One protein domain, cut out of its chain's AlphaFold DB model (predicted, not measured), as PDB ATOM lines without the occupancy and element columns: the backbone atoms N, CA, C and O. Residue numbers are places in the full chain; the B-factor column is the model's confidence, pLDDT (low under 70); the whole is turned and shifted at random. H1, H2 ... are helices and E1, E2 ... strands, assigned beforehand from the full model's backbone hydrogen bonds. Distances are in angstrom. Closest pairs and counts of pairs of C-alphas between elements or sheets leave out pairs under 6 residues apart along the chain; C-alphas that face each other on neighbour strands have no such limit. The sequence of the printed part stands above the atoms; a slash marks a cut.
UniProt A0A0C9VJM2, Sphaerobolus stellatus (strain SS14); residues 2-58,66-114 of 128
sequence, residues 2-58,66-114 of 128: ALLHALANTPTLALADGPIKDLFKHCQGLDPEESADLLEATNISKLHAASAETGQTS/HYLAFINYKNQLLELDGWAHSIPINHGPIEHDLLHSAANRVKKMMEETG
ATOM      1  N   ALA A   2     261.756 233.228 194.261       93.88
ATOM      2  CA  ALA A   2     260.295 233.404 194.359       93.88
ATOM      3  C   ALA A   2     259.758 233.718 195.772       93.88
ATOM      4  O   ALA A   2     258.967 234.642 195.934       93.88
ATOM      5  N   LEU A   3     260.236 233.013 196.807       94.69
ATOM      6  CA  LEU A   3     259.832 233.287 198.191       94.69
ATOM      7  C   LEU A   3     260.161 234.726 198.625       94.69
ATOM      8  O   LEU A   3     259.320 235.389 199.217       94.69
ATOM      9  N   LEU A   4     261.355 235.230 198.300       94.69
ATOM     10  CA  LEU A   4     261.749 236.600 198.637       94.69
ATOM     11  C   LEU A   4     260.870 237.621 197.907       94.69
ATOM     12  O   LEU A   4     260.401 238.564 198.534       94.69
ATOM     13  N   HIS A   5     260.578 237.394 196.620       94.69
ATOM     14  CA  HIS A   5     259.646 238.231 195.863       94.69
ATOM     15  C   HIS A   5     258.254 238.267 196.500       94.69
ATOM     16  O   HIS A   5     257.696 239.351 196.667       94.69
ATOM     17  N   ALA A   6     257.710 237.113 196.888       95.50
ATOM     18  CA  ALA A   6     256.394 237.031 197.512       95.50
ATOM     19  C   ALA A   6     256.356 237.754 198.871       95.50
ATOM     20  O   ALA A   6     255.452 238.552 199.118       95.50
ATOM     21  N   LEU A   7     257.362 237.541 199.729       95.19
ATOM     22  CA  LEU A   7     257.450 238.189 201.042       95.19
ATOM     23  C   LEU A   7     257.629 239.711 200.925       95.19
ATOM     24  O   LEU A   7     256.923 240.458 201.596       95.19
ATOM     25  N   ALA A   8     258.529 240.179 200.053       93.81
ATOM     26  CA  ALA A   8     258.810 241.607 199.879       93.81
ATOM     27  C   ALA A   8     257.606 242.393 199.331       93.81
ATOM     28  O   ALA A   8     257.455 243.577 199.620       93.81
ATOM     29  N   ASN A   9     256.739 241.734 198.557       94.06
ATOM     30  CA  ASN A   9     255.570 242.349 197.926       94.06
ATOM     31  C   ASN A   9     254.252 242.046 198.657       94.06
ATOM     32  O   ASN A   9     253.177 242.309 198.120       94.06
ATOM     33  N   THR A  10     254.321 241.535 199.888       92.00
ATOM     34  CA  THR A  10     253.155 241.346 200.762       92.00
ATOM     35  C   THR A  10     253.259 242.305 201.954       92.00
ATOM     36  O   THR A  10     253.694 241.902 203.030       92.00
ATOM     37  N   PRO A  11     252.872 243.589 201.809       81.81
ATOM     38  CA  PRO A  11     253.088 244.606 202.846       81.81
ATOM     39  C   PRO A  11     252.280 244.359 204.128       81.81
ATOM     40  O   PRO A  11     252.602 244.905 205.180       81.81
ATOM     41  N   THR A  12     251.228 243.543 204.055       86.44
ATOM     42  CA  THR A  12     250.415 243.136 205.207       86.44
ATOM     43  C   THR A  12     251.091 242.069 206.068       86.44
ATOM     44  O   THR A  12     250.644 241.822 207.187       86.44
ATOM     45  N   LEU A  13     252.156 241.431 205.573       88.00
ATOM     46  CA  LEU A  13     252.872 240.391 206.297       88.00
ATOM     47  C   LEU A  13     253.915 241.014 207.230       88.00
ATOM     48  O   LEU A  13     254.918 241.579 206.794       88.00
ATOM     49  N   ALA A  14     253.704 240.871 208.537       88.94
ATOM     50  CA  ALA A  14     254.677 241.297 209.532       88.94
ATOM     51  C   ALA A  14     255.840 240.295 209.608       88.94
ATOM     52  O   ALA A  14     255.677 239.167 210.070       88.94
ATOM     53  N   LEU A  15     257.031 240.721 209.181       91.25
ATOM     54  CA  LEU A  15     258.251 239.929 209.328       91.25
ATOM     55  C   LEU A  15     258.873 240.139 210.714       91.25
ATOM     56  O   LEU A  15     259.107 241.277 211.150       91.25
ATOM     57  N   ALA A  16     259.192 239.026 211.373       92.44
ATOM     58  CA  ALA A  16     260.037 239.020 212.560       92.44
ATOM     59  C   ALA A  16     261.437 239.567 212.233       92.44
ATOM     60  O   ALA A  16     261.872 239.561 211.078       92.44
ATOM     61  N   ASP A  17     262.141 240.057 213.253       94.06
ATOM     62  CA  ASP A  17     263.527 240.489 213.085       94.06
ATOM     63  C   ASP A  17     264.418 239.305 212.689       94.06
ATOM     64  O   ASP A  17     264.270 238.193 213.201       94.06
ATOM     65  N   GLY A  18     265.316 239.537 211.732       92.56
ATOM     66  CA  GLY A  18     266.144 238.489 211.151       92.56
ATOM     67  C   GLY A  18     266.668 238.832 209.754       92.56
ATOM     68  O   GLY A  18     266.334 239.882 209.196       92.56
ATOM     69  N   PRO A  19     267.445 237.916 209.146       92.81
ATOM     70  CA  PRO A  19     268.231 238.195 207.943       92.81
ATOM     71  C   PRO A  19     267.384 238.595 206.729       92.81
ATOM     72  O   PRO A  19     267.817 239.423 205.939       92.81
ATOM     73  N   ILE A  20     266.164 238.065 206.589       94.25
ATOM     74  CA  ILE A  20     265.259 238.434 205.485       94.25
ATOM     75  C   ILE A  20     264.756 239.873 205.648       94.25
ATOM     76  O   ILE A  20     264.736 240.637 204.686       94.25
ATOM     77  N   LYS A  21     264.371 240.266 206.868       93.81
ATOM     78  CA  LYS A  21     263.907 241.629 207.146       93.81
ATOM     79  C   LYS A  21     265.033 242.641 206.949       93.81
ATOM     80  O   LYS A  21     264.792 243.716 206.409       93.81
ATOM     81  N   ASP A  22     266.250 242.293 207.358       94.12
ATOM     82  CA  ASP A  22     267.420 243.152 207.178       94.12
ATOM     83  C   ASP A  22     267.845 243.241 205.710       94.12
ATOM     84  O   ASP A  22     268.123 244.341 205.236       94.12
ATOM     85  N   LEU A  23     267.791 242.135 204.959       95.06
ATOM     86  CA  LEU A  23     267.966 242.150 203.504       95.06
ATOM     87  C   LEU A  23     267.000 243.150 202.854       95.06
ATOM     88  O   LEU A  23     267.433 244.037 202.129       95.06
ATOM     89  N   PHE A  24     265.701 243.068 203.157       94.88
ATOM     90  CA  PHE A  24     264.701 243.952 202.546       94.88
ATOM     91  C   PHE A  24     264.886 245.426 202.895       94.88
ATOM     92  O   PHE A  24     264.568 246.280 202.070       94.88
ATOM     93  N   LYS A  25     265.398 245.744 204.091       94.12
ATOM     94  CA  LYS A  25     265.756 247.124 204.451       94.12
ATOM     95  C   LYS A  25     266.925 247.629 203.611       94.12
ATOM     96  O   LYS A  25     266.881 248.762 203.150       94.12
ATOM     97  N   HIS A  26     267.949 246.802 203.417       94.75
ATOM     98  CA  HIS A  26     269.150 247.180 202.672       94.75
ATOM     99  C   HIS A  26     268.938 247.206 201.150       94.75
ATOM    100  O   HIS A  26     269.603 247.983 200.479       94.75
ATOM    101  N   CYS A  27     267.986 246.437 200.611       94.56
ATOM    102  CA  CYS A  27     267.602 246.502 199.195       94.56
ATOM    103  C   CYS A  27     266.789 247.757 198.821       94.56
ATOM    104  O   CYS A  27     266.503 247.967 197.644       94.56
ATOM    105  N   GLN A  28     266.351 248.582 199.781       93.31
ATOM    106  CA  GLN A  28     265.541 249.766 199.470       93.31
ATOM    107  C   GLN A  28     266.324 250.760 198.608       93.31
ATOM    108  O   GLN A  28     267.329 251.314 199.043       93.31
ATOM    109  N   GLY A  29     265.811 251.029 197.407       91.12
ATOM    110  CA  GLY A  29     266.408 251.980 196.468       91.12
ATOM    111  C   GLY A  29     267.567 251.426 195.638       91.12
ATOM    112  O   GLY A  29     268.091 252.176 194.821       91.12
ATOM    113  N   LEU A  30     267.928 250.152 195.820       93.12
ATOM    114  CA  LEU A  30     268.875 249.454 194.956       93.12
ATOM    115  C   LEU A  30     268.187 248.969 193.682       93.12
ATOM    116  O   LEU A  30     266.974 248.720 193.664       93.12
ATOM    117  N   ASP A  31     268.968 248.800 192.625       90.94
ATOM    118  CA  ASP A  31     268.500 248.106 191.433       90.94
ATOM    119  C   ASP A  31     268.479 246.565 191.638       90.94
ATOM    120  O   ASP A  31     268.900 246.050 192.688       90.94
ATOM    121  N   PRO A  32     267.902 245.791 190.696       89.06
ATOM    122  CA  PRO A  32     267.827 244.338 190.825       89.06
ATOM    123  C   PRO A  32     269.185 243.624 190.886       89.06
ATOM    124  O   PRO A  32     269.266 242.580 191.530       89.06
ATOM    125  N   GLU A  33     270.220 244.157 190.233       89.56
ATOM    126  CA  GLU A  33     271.558 243.556 190.179       89.56
ATOM    127  C   GLU A  33     272.287 243.791 191.506       89.56
ATOM    128  O   GLU A  33     272.713 242.838 192.155       89.56
ATOM    129  N   GLU A  34     272.264 245.024 192.012       92.12
ATOM    130  CA  GLU A  34     272.775 245.375 193.342       92.12
ATOM    131  C   GLU A  34     272.066 244.586 194.459       92.12
ATOM    132  O   GLU A  34     272.676 244.154 195.442       92.12
ATOM    133  N   SER A  35     270.756 244.359 194.311       91.88
ATOM    134  CA  SER A  35     269.985 243.533 195.245       91.88
ATOM    135  C   SER A  35     270.389 242.055 195.200       91.88
ATOM    136  O   SER A  35     270.335 241.379 196.234       91.88
ATOM    137  N   ALA A  36     270.780 241.546 194.029       90.56
ATOM    138  CA  ALA A  36     271.279 240.184 193.870       90.56
ATOM    139  C   ALA A  36     272.664 240.030 194.514       90.56
ATOM    140  O   ALA A  36     272.842 239.122 195.326       90.56
ATOM    141  N   ASP A  37     273.579 240.969 194.264       92.56
ATOM    142  CA  ASP A  37     274.907 241.007 194.891       92.56
ATOM    143  C   ASP A  37     274.804 241.023 196.422       92.56
ATOM    144  O   ASP A  37     275.486 240.277 197.135       92.56
ATOM    145  N   LEU A  38     273.888 241.838 196.956       93.56
ATOM    146  CA  LEU A  38     273.639 241.890 198.390       93.56
ATOM    147  C   LEU A  38     273.118 240.550 198.926       93.56
ATOM    148  O   LEU A  38     273.570 240.100 199.982       93.56
ATOM    149  N   LEU A  39     272.180 239.908 198.222       93.25
ATOM    150  CA  LEU A  39     271.651 238.598 198.603       93.25
ATOM    151  C   LEU A  39     272.765 237.544 198.661       93.25
ATOM    152  O   LEU A  39     272.812 236.779 199.631       93.25
ATOM    153  N   GLU A  40     273.665 237.522 197.676       90.19
ATOM    154  CA  GLU A  40     274.813 236.609 197.634       90.19
ATOM    155  C   GLU A  40     275.764 236.810 198.819       90.19
ATOM    156  O   GLU A  40     276.264 235.834 199.386       90.19
ATOM    157  N   ALA A  41     275.950 238.059 199.253       89.06
ATOM    158  CA  ALA A  41     276.772 238.399 200.411       89.06
ATOM    159  C   ALA A  41     276.145 237.994 201.764       89.06
ATOM    160  O   ALA A  41     276.840 237.956 202.786       89.06
ATOM    161  N   THR A  42     274.846 237.682 201.813       90.19
ATOM    162  CA  THR A  42     274.173 237.274 203.057       90.19
ATOM    163  C   THR A  42     274.382 235.795 203.407       90.19
ATOM    164  O   THR A  42     274.752 234.955 202.589       90.19
ATOM    165  N   ASN A  43     274.050 235.421 204.647       90.25
ATOM    166  CA  ASN A  43     274.006 234.016 205.064       90.25
ATOM    167  C   ASN A  43     272.760 233.253 204.563       90.25
ATOM    168  O   ASN A  43     272.625 232.063 204.859       90.25
ATOM    169  N   ILE A  44     271.856 233.902 203.820       92.12
ATOM    170  CA  ILE A  44     270.598 233.303 203.353       92.12
ATOM    171  C   ILE A  44     270.878 232.138 202.400       92.12
ATOM    172  O   ILE A  44     270.191 231.124 202.473       92.12
ATOM    173  N   SER A  45     271.928 232.219 201.579       86.56
ATOM    174  CA  SER A  45     272.367 231.125 200.698       86.56
ATOM    175  C   SER A  45     272.714 229.846 201.475       86.56
ATOM    176  O   SER A  45     272.297 228.751 201.102       86.56
ATOM    177  N   LYS A  46     273.402 229.976 202.617       88.31
ATOM    178  CA  LYS A  46     273.734 228.846 203.502       88.31
ATOM    179  C   LYS A  46     272.486 228.251 204.156       88.31
ATOM    180  O   LYS A  46     272.356 227.032 204.224       88.31
ATOM    181  N   LEU A  47     271.558 229.097 204.610       91.56
ATOM    182  CA  LEU A  47     270.276 228.657 205.178       91.56
ATOM    183  C   LEU A  47     269.395 227.968 204.127       91.56
ATOM    184  O   LEU A  47     268.723 226.982 204.433       91.56
ATOM    185  N   HIS A  48     269.437 228.452 202.885       91.25
ATOM    186  CA  HIS A  48     268.768 227.832 201.750       91.25
ATOM    187  C   HIS A  48     269.336 226.437 201.470       91.25
ATOM    188  O   HIS A  48     268.562 225.489 201.384       91.25
ATOM    189  N   ALA A  49     270.666 226.290 201.423       89.19
ATOM    190  CA  ALA A  49     271.316 224.992 201.243       89.19
ATOM    191  C   ALA A  49     270.962 224.004 202.368       89.19
ATOM    192  O   ALA A  49     270.615 222.862 202.093       89.19
ATOM    193  N   ALA A  50     270.962 224.453 203.628       90.31
ATOM    194  CA  ALA A  50     270.537 223.616 204.752       90.31
ATOM    195  C   ALA A  50     269.062 223.191 204.640       90.31
ATOM    196  O   ALA A  50     268.728 222.042 204.910       90.31
ATOM    197  N   SER A  51     268.184 224.101 204.207       89.44
ATOM    198  CA  SER A  51     266.763 223.803 203.982       89.44
ATOM    199  C   SER A  51     266.545 222.831 202.819       89.44
ATOM    200  O   SER A  51     265.603 222.043 202.860       89.44
ATOM    201  N   ALA A  52     267.405 222.853 201.798       88.19
ATOM    202  CA  ALA A  52     267.308 221.970 200.636       88.19
ATOM    203  C   ALA A  52     267.555 220.487 200.975       88.19
ATOM    204  O   ALA A  52     267.034 219.618 200.283       88.19
ATOM    205  N   GLU A  53     268.293 220.202 202.053       88.00
ATOM    206  CA  GLU A  53     268.510 218.843 202.576       88.00
ATOM    207  C   GLU A  53     267.354 218.345 203.463       88.00
ATOM    208  O   GLU A  53     267.375 217.223 203.969       88.00
ATOM    209  N   THR A  54     266.335 219.182 203.676       89.56
ATOM    210  CA  THR A  54     265.118 218.809 204.402       89.56
ATOM    211  C   THR A  54     264.009 218.369 203.444       89.56
ATOM    212  O   THR A  54     264.084 218.557 202.232       89.56
ATOM    213  N   GLY A  55     262.936 217.803 203.997       88.31
ATOM    214  CA  GLY A  55     261.776 217.351 203.231       88.31
ATOM    215  C   GLY A  55     261.746 215.840 203.017       88.31
ATOM    216  O   GLY A  55     262.515 215.085 203.605       88.31
ATOM    217  N   GLN A  56     260.785 215.386 202.213       92.19
ATOM    218  CA  GLN A  56     260.498 213.956 202.024       92.19
ATOM    219  C   GLN A  56     261.302 213.315 200.883       92.19
ATOM    220  O   GLN A  56     261.251 212.101 200.695       92.19
ATOM    221  N   THR A  57     262.021 214.115 200.098       87.94
ATOM    222  CA  THR A  57     262.735 213.674 198.895       87.94
ATOM    223  C   THR A  57     264.153 214.211 198.890       87.94
ATOM    224  O   THR A  57     264.374 215.347 199.297       87.94
ATOM    225  N   SER A  58     265.098 213.434 198.362       84.94
ATOM    226  CA  SER A  58     266.462 213.913 198.136       84.94
ATOM    227  C   SER A  58     266.512 214.968 197.029       84.94
ATOM    228  O   SER A  58     265.705 214.945 196.091       84.94
ATOM    229  N   HIS A  66     261.550 225.305 187.922       89.69
ATOM    230  CA  HIS A  66     261.811 226.696 188.264       89.69
ATOM    231  C   HIS A  66     260.725 227.243 189.191       89.69
ATOM    232  O   HIS A  66     259.598 226.745 189.195       89.69
ATOM    233  N   TYR A  67     261.066 228.271 189.963       92.62
ATOM    234  CA  TYR A  67     260.134 228.963 190.846       92.62
ATOM    235  C   TYR A  67     260.055 230.445 190.492       92.62
ATOM    236  O   TYR A  67     261.061 231.153 190.522       92.62
ATOM    237  N   LEU A  68     258.827 230.919 190.306       95.38
ATOM    238  CA  LEU A  68     258.461 232.324 190.132       95.38
ATOM    239  C   LEU A  68     257.381 232.717 191.147       95.38
ATOM    240  O   LEU A  68     256.798 231.850 191.804       95.38
ATOM    241  N   ALA A  69     257.128 234.015 191.303       97.00
ATOM    242  CA  ALA A  69     256.088 234.524 192.195       97.00
ATOM    243  C   ALA A  69     255.055 235.357 191.433       97.00
ATOM    244  O   ALA A  69     255.420 236.209 190.628       97.00
ATOM    245  N   PHE A  70     253.775 235.156 191.748       97.62
ATOM    246  CA  PHE A  70     252.697 236.045 191.323       97.62
ATOM    247  C   PHE A  70     252.326 236.998 192.458       97.62
ATOM    248  O   PHE A  70     252.124 236.556 193.590       97.62
ATOM    249  N   ILE A  71     252.215 238.291 192.160       96.94
ATOM    250  CA  ILE A  71     251.865 239.325 193.142       96.94
ATOM    251  C   ILE A  71     250.738 240.223 192.628       96.94
ATOM    252  O   ILE A  71     250.551 240.387 191.422       96.94
ATOM    253  N   ASN A  72     250.014 240.845 193.561       96.12
ATOM    254  CA  ASN A  72     249.125 241.963 193.262       96.12
ATOM    255  C   ASN A  72     249.891 243.271 193.442       96.12
ATOM    256  O   ASN A  72     250.197 243.659 194.569       96.12
ATOM    257  N   TYR A  73     250.150 243.975 192.344       95.31
ATOM    258  CA  TYR A  73     250.687 245.328 192.393       95.31
ATOM    259  C   TYR A  73     249.747 246.281 191.665       95.31
ATOM    260  O   TYR A  73     249.550 246.172 190.459       95.31
ATOM    261  N   LYS A  74     249.151 247.230 192.399       95.06
ATOM    262  CA  LYS A  74     248.201 248.217 191.848       95.06
ATOM    263  C   LYS A  74     247.059 247.568 191.042       95.06
ATOM    264  O   LYS A  74     246.702 248.051 189.970       95.06
ATOM    265  N   ASN A  75     246.486 246.483 191.569       96.31
ATOM    266  CA  ASN A  75     245.418 245.712 190.925       96.31
ATOM    267  C   ASN A  75     245.823 245.095 189.571       96.31
ATOM    268  O   ASN A  75     244.981 244.894 188.697       96.31
ATOM    269  N   GLN A  76     247.117 244.829 189.386       97.69
ATOM    270  CA  GLN A  76     247.676 244.092 188.256       97.69
ATOM    271  C   GLN A  76     248.318 242.797 188.757       97.69
ATOM    272  O   GLN A  76     248.961 242.790 189.813       97.69
ATOM    273  N   LEU A  77     248.150 241.720 187.993       98.12
ATOM    274  CA  LEU A  77     248.820 240.447 188.209       98.12
ATOM    275  C   LEU A  77     250.227 240.539 187.619       98.12
ATOM    276  O   LEU A  77     250.391 240.509 186.399       98.12
ATOM    277  N   LEU A  78     251.238 240.645 188.480       97.62
ATOM    278  CA  LEU A  78     252.632 240.628 188.045       97.62
ATOM    279  C   LEU A  78     253.273 239.274 188.327       97.62
ATOM    280  O   LEU A  78     253.076 238.701 189.397       97.62
ATOM    281  N   GLU A  79     254.069 238.804 187.378       96.69
ATOM    282  CA  GLU A  79     254.965 237.661 187.505       96.69
ATOM    283  C   GLU A  79     256.394 238.160 187.736       96.69
ATOM    284  O   GLU A  79     256.917 238.981 186.979       96.69
ATOM    285  N   LEU A  80     257.006 237.666 188.810       95.56
ATOM    286  CA  LEU A  80     258.370 237.969 189.214       95.56
ATOM    287  C   LEU A  80     259.234 236.721 189.057       95.56
ATOM    288  O   LEU A  80     259.118 235.765 189.833       95.56
ATOM    289  N   ASP A  81     260.110 236.767 188.060       92.69
ATOM    290  CA  ASP A  81     261.063 235.721 187.727       92.69
ATOM    291  C   ASP A  81     262.470 236.322 187.603       92.69
ATOM    292  O   ASP A  81     262.813 236.921 186.587       92.69
ATOM    293  N   GLY A  82     263.287 236.135 188.643       83.50
ATOM    294  CA  GLY A  82     264.658 236.649 188.687       83.50
ATOM    295  C   GLY A  82     265.672 235.895 187.820       83.50
ATOM    296  O   GLY A  82     266.833 236.285 187.810       83.50
ATOM    297  N   TRP A  83     265.283 234.815 187.133       79.94
ATOM    298  CA  TRP A  83     266.152 234.119 186.178       79.94
ATOM    299  C   TRP A  83     265.881 234.580 184.747       79.94
ATOM    300  O   TRP A  83     266.807 234.901 184.006       79.94
ATOM    301  N   ALA A  84     264.613 234.562 184.335       72.06
ATOM    302  CA  ALA A  84     264.251 234.733 182.932       72.06
ATOM    303  C   ALA A  84     264.153 236.205 182.499       72.06
ATOM    304  O   ALA A  84     264.346 236.504 181.316       72.06
ATOM    305  N   HIS A  85     263.861 237.126 183.426       73.62
ATOM    306  CA  HIS A  85     263.531 238.507 183.087       73.62
ATOM    307  C   HIS A  85     264.149 239.515 184.060       73.62
ATOM    308  O   HIS A  85     264.049 239.384 185.274       73.62
ATOM    309  N   SER A  86     264.732 240.588 183.519       75.94
ATOM    310  CA  SER A  86     265.219 241.727 184.314       75.94
ATOM    311  C   SER A  86     264.093 242.643 184.810       75.94
ATOM    312  O   SER A  86     264.327 243.514 185.644       75.94
ATOM    313  N   ILE A  87     262.869 242.457 184.301       86.25
ATOM    314  CA  ILE A  87     261.681 243.228 184.671       86.25
ATOM    315  C   ILE A  87     260.480 242.306 184.934       86.25
ATOM    316  O   ILE A  87     260.367 241.258 184.297       86.25
ATOM    317  N   PRO A  88     259.551 242.701 185.824       94.19
ATOM    318  CA  PRO A  88     258.295 241.985 186.033       94.19
ATOM    319  C   PRO A  88     257.470 241.849 184.748       94.19
ATOM    320  O   PRO A  88     257.326 242.818 183.997       94.19
ATOM    321  N   ILE A  89     256.844 240.690 184.539       95.88
ATOM    322  CA  ILE A  89     255.855 240.512 183.468       95.88
ATOM    323  C   ILE A  89     254.477 240.888 184.005       95.88
ATOM    324  O   ILE A  89     254.039 240.372 185.030       95.88
ATOM    325  N   ASN A  90     253.774 241.776 183.301       96.88
ATOM    326  CA  ASN A  90     252.396 242.127 183.628       96.88
ATOM    327  C   ASN A  90     251.410 241.264 182.829       96.88
ATOM    328  O   ASN A  90     251.382 241.332 181.601       96.88
ATOM    329  N   HIS A  91     250.570 240.507 183.535       96.88
ATOM    330  CA  HIS A  91     249.516 239.658 182.963       96.88
ATOM    331  C   HIS A  91     248.148 240.346 182.882       96.88
ATOM    332  O   HIS A  91     247.171 239.725 182.466       96.88
ATOM    333  N   GLY A  92     248.072 241.626 183.250       97.38
ATOM    334  CA  GLY A  92     246.862 242.436 183.203       97.38
ATOM    335  C   GLY A  92     246.169 242.570 184.563       97.38
ATOM    336  O   GLY A  92     246.769 242.299 185.606       97.38
ATOM    337  N   PRO A  93     244.915 243.053 184.584       97.94
ATOM    338  CA  PRO A  93     244.186 243.304 185.820       97.94
ATOM    339  C   PRO A  93     243.863 242.017 186.579       97.94
ATOM    340  O   PRO A  93     243.631 240.968 185.982       97.94
ATOM    341  N   ILE A  94     243.801 242.122 187.906       97.56
ATOM    342  CA  ILE A  94     243.307 241.030 188.747       97.56
ATOM    343  C   ILE A  94     241.791 240.913 188.601       97.56
ATOM    344  O   ILE A  94     241.051 241.882 188.778       97.56
ATOM    345  N   GLU A  95     241.348 239.695 188.314       93.38
ATOM    346  CA  GLU A  95     239.954 239.283 188.268       93.38
ATOM    347  C   GLU A  95     239.620 238.521 189.557       93.38
ATOM    348  O   GLU A  95     240.298 237.552 189.901       93.38
ATOM    349  N   HIS A  96     238.563 238.947 190.256       93.19
ATOM    350  CA  HIS A  96     238.115 238.406 191.549       93.19
ATOM    351  C   HIS A  96     239.125 238.597 192.696       93.19
ATOM    352  O   HIS A  96     238.920 239.448 193.558       93.19
ATOM    353  N   ASP A  97     240.223 237.841 192.695       95.31
ATOM    354  CA  ASP A  97     241.342 237.975 193.628       95.31
ATOM    355  C   ASP A  97     242.655 237.433 193.029       95.31
ATOM    356  O   ASP A  97     242.696 236.876 191.924       95.31
ATOM    357  N   LEU A  98     243.755 237.622 193.768       95.75
ATOM    358  CA  LEU A  98     245.095 237.211 193.344       95.75
ATOM    359  C   LEU A  98     245.199 235.698 193.113       95.75
ATOM    360  O   LEU A  98     245.853 235.284 192.159       95.75
ATOM    361  N   LEU A  99     244.560 234.878 193.954       96.12
ATOM    362  CA  LEU A  99     244.635 233.422 193.851       96.12
ATOM    363  C   LEU A  99     243.951 232.937 192.571       96.12
ATOM    364  O   LEU A  99     244.547 232.166 191.822       96.12
ATOM    365  N   HIS A 100     242.742 233.426 192.285       96.88
ATOM    366  CA  HIS A 100     242.007 233.088 191.066       96.88
ATOM    367  C   HIS A 100     242.749 233.559 189.814       96.88
ATOM    368  O   HIS A 100     242.906 232.793 188.862       96.88
ATOM    369  N   SER A 101     243.265 234.792 189.823       97.62
ATOM    370  CA  SER A 101     244.022 235.343 188.693       97.62
ATOM    371  C   SER A 101     245.313 234.558 188.426       97.62
ATOM    372  O   SER A 101     245.589 234.190 187.282       97.62
ATOM    373  N   ALA A 102     246.077 234.230 189.475       97.31
ATOM    374  CA  ALA A 102     247.286 233.418 189.363       97.31
ATOM    375  C   ALA A 102     246.972 231.984 188.901       97.31
ATOM    376  O   ALA A 102     247.632 231.474 187.996       97.31
ATOM    377  N   ALA A 103     245.932 231.348 189.450       96.75
ATOM    378  CA  ALA A 103     245.506 230.008 189.042       96.75
ATOM    379  C   ALA A 103     245.086 229.965 187.564       96.75
ATOM    380  O   ALA A 103     245.492 229.061 186.831       96.75
ATOM    381  N   ASN A 104     244.340 230.971 187.098       96.88
ATOM    382  CA  ASN A 104     243.969 231.106 185.690       96.88
ATOM    383  C   ASN A 104     245.197 231.284 184.790       96.88
ATOM    384  O   ASN A 104     245.254 230.689 183.711       96.88
ATOM    385  N   ARG A 105     246.198 232.066 185.218       96.81
ATOM    386  CA  ARG A 105     247.449 232.214 184.465       96.81
ATOM    387  C   ARG A 105     248.218 230.896 184.388       96.81
ATOM    388  O   ARG A 105     248.609 230.509 183.291       96.81
ATOM    389  N   VAL A 106     248.376 230.181 185.501       96.44
ATOM    390  CA  VAL A 106     249.043 228.868 185.517       96.44
ATOM    391  C   VAL A 106     248.312 227.869 184.626       96.44
ATOM    392  O   VAL A 106     248.960 227.151 183.871       96.44
ATOM    393  N   LYS A 107     246.976 227.837 184.652       95.94
ATOM    394  CA  LYS A 107     246.203 226.963 183.764       95.94
ATOM    395  C   LYS A 107     246.535 227.221 182.289       95.94
ATOM    396  O   LYS A 107     246.783 226.273 181.552       95.94
ATOM    397  N   LYS A 108     246.627 228.491 181.879       95.88
ATOM    398  CA  LYS A 108     247.069 228.855 180.521       95.88
ATOM    399  C   LYS A 108     248.503 228.391 180.241       95.88
ATOM    400  O   LYS A 108     248.760 227.867 179.170       95.88
ATOM    401  N   MET A 109     249.421 228.506 181.207       94.69
ATOM    402  CA  MET A 109     250.796 227.996 181.052       94.69
ATOM    403  C   MET A 109     250.836 226.473 180.852       94.69
ATOM    404  O   MET A 109     251.619 225.979 180.042       94.69
ATOM    405  N   MET A 110     249.990 225.717 181.559       95.75
ATOM    406  CA  MET A 110     249.857 224.268 181.359       95.75
ATOM    407  C   MET A 110     249.375 223.942 179.940       95.75
ATOM    408  O   MET A 110     249.909 223.039 179.302       95.75
ATOM    409  N   GLU A 111     248.395 224.695 179.432       96.50
ATOM    410  CA  GLU A 111     247.878 224.555 178.064       96.50
ATOM    411  C   GLU A 111     248.945 224.914 177.010       96.50
ATOM    412  O   GLU A 111     249.131 224.170 176.051       96.50
ATOM    413  N   GLU A 112     249.687 226.010 177.215       95.06
ATOM    414  CA  GLU A 112     250.764 226.493 176.334       95.06
ATOM    415  C   GLU A 112     251.939 225.508 176.245       95.06
ATOM    416  O   GLU A 112     252.522 225.319 175.178       95.06
ATOM    417  N   THR A 113     252.299 224.879 177.366       94.06
ATOM    418  CA  THR A 113     253.451 223.964 177.445       94.06
ATOM    419  C   THR A 113     253.089 222.501 177.209       94.06
ATOM    420  O   THR A 113     253.980 221.682 176.981       94.06
ATOM    421  N   GLY A 114     251.806 222.141 177.305       95.25
ATOM    422  CA  GLY A 114     251.354 220.749 177.315       95.25
ATOM    423  C   GLY A 114     251.840 219.948 178.532       95.25
ATOM    424  O   GLY A 114     251.816 218.718 178.500       95.25
TER     425      GLY A 114
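AT A GLANCE: This is residues 2 to 58 and 66 to 114 of the 128 residues of a protein of Sphaerobolus stellatus (strain SS14) (UniProt A0A0C9VJM2). A small antiparallel sheet of three strands has H5 over one face and the short helix H1 over the other, at E1; beyond H1, H2, H3 and H4 form a loose group away from the sheet. Residues 45 to 58 and 107 to 114 stick out. The 106 printed residues hold, in order, H1 H2 H3 H4 E1 E2 E3 H5, class mixed. The whole is only just compact, close to loose, with a radius of gyration of the C-alphas of 15.5 A and spans of 38 by 37 by 26 A.

IN THESE COORDINATES: H1, residues 2 to 8, begins at C-alpha 2 (260.295, 233.404, 194.359). H2 is residues 19 to 26, H3 32 to 41, 14.4 A long, and H4 44 to 52. E1 is residues 69 to 73, E2 76 to 80 and E3 89 to 93. H5, residues 98 to 113, is 22.3 A long and ends at C-alpha 113 (253.451, 223.964, 177.445).

HOW THE PARTS SIT: E1, E2 and E3 form a meander, each strand the antiparallel neighbour of the one before, with N 71 and O 78 at 2.9 A and N 79 and O 89 at 2.8 A within hydrogen-bond range. H1 and H5 are on opposite faces, three layers with the sheet between, at heights over the sheet of 7.1 A and 8.3 A. The closest C-alphas of H1 and E1 are those of Ala 2 and Ala 69, 4.9 A; of E2 and H5, Leu 77 and Ser 101, 7.0 A. H2 is close to but not clearly touching H1, Ala 8 to Phe 24 being the closest C-alphas at 6.9 A, and likewise H3, Leu 23 to Leu 39 at 7.1 A, and H4, Pro 19 to Ile 44 at 7.1 A. In H1 to H5 every O i to N i+4 pair is within hydrogen-bond range.

THE WHOLE: The C-alphas of Asp 17 and Gly 114, the two farthest apart, are 42.6 A apart. Residues 59 to 65 are not printed; C-alphas 58 and 66 are 16.8 A apart across this cut. Of the links printed whole, none is long. No printed residue has pLDDT under 70.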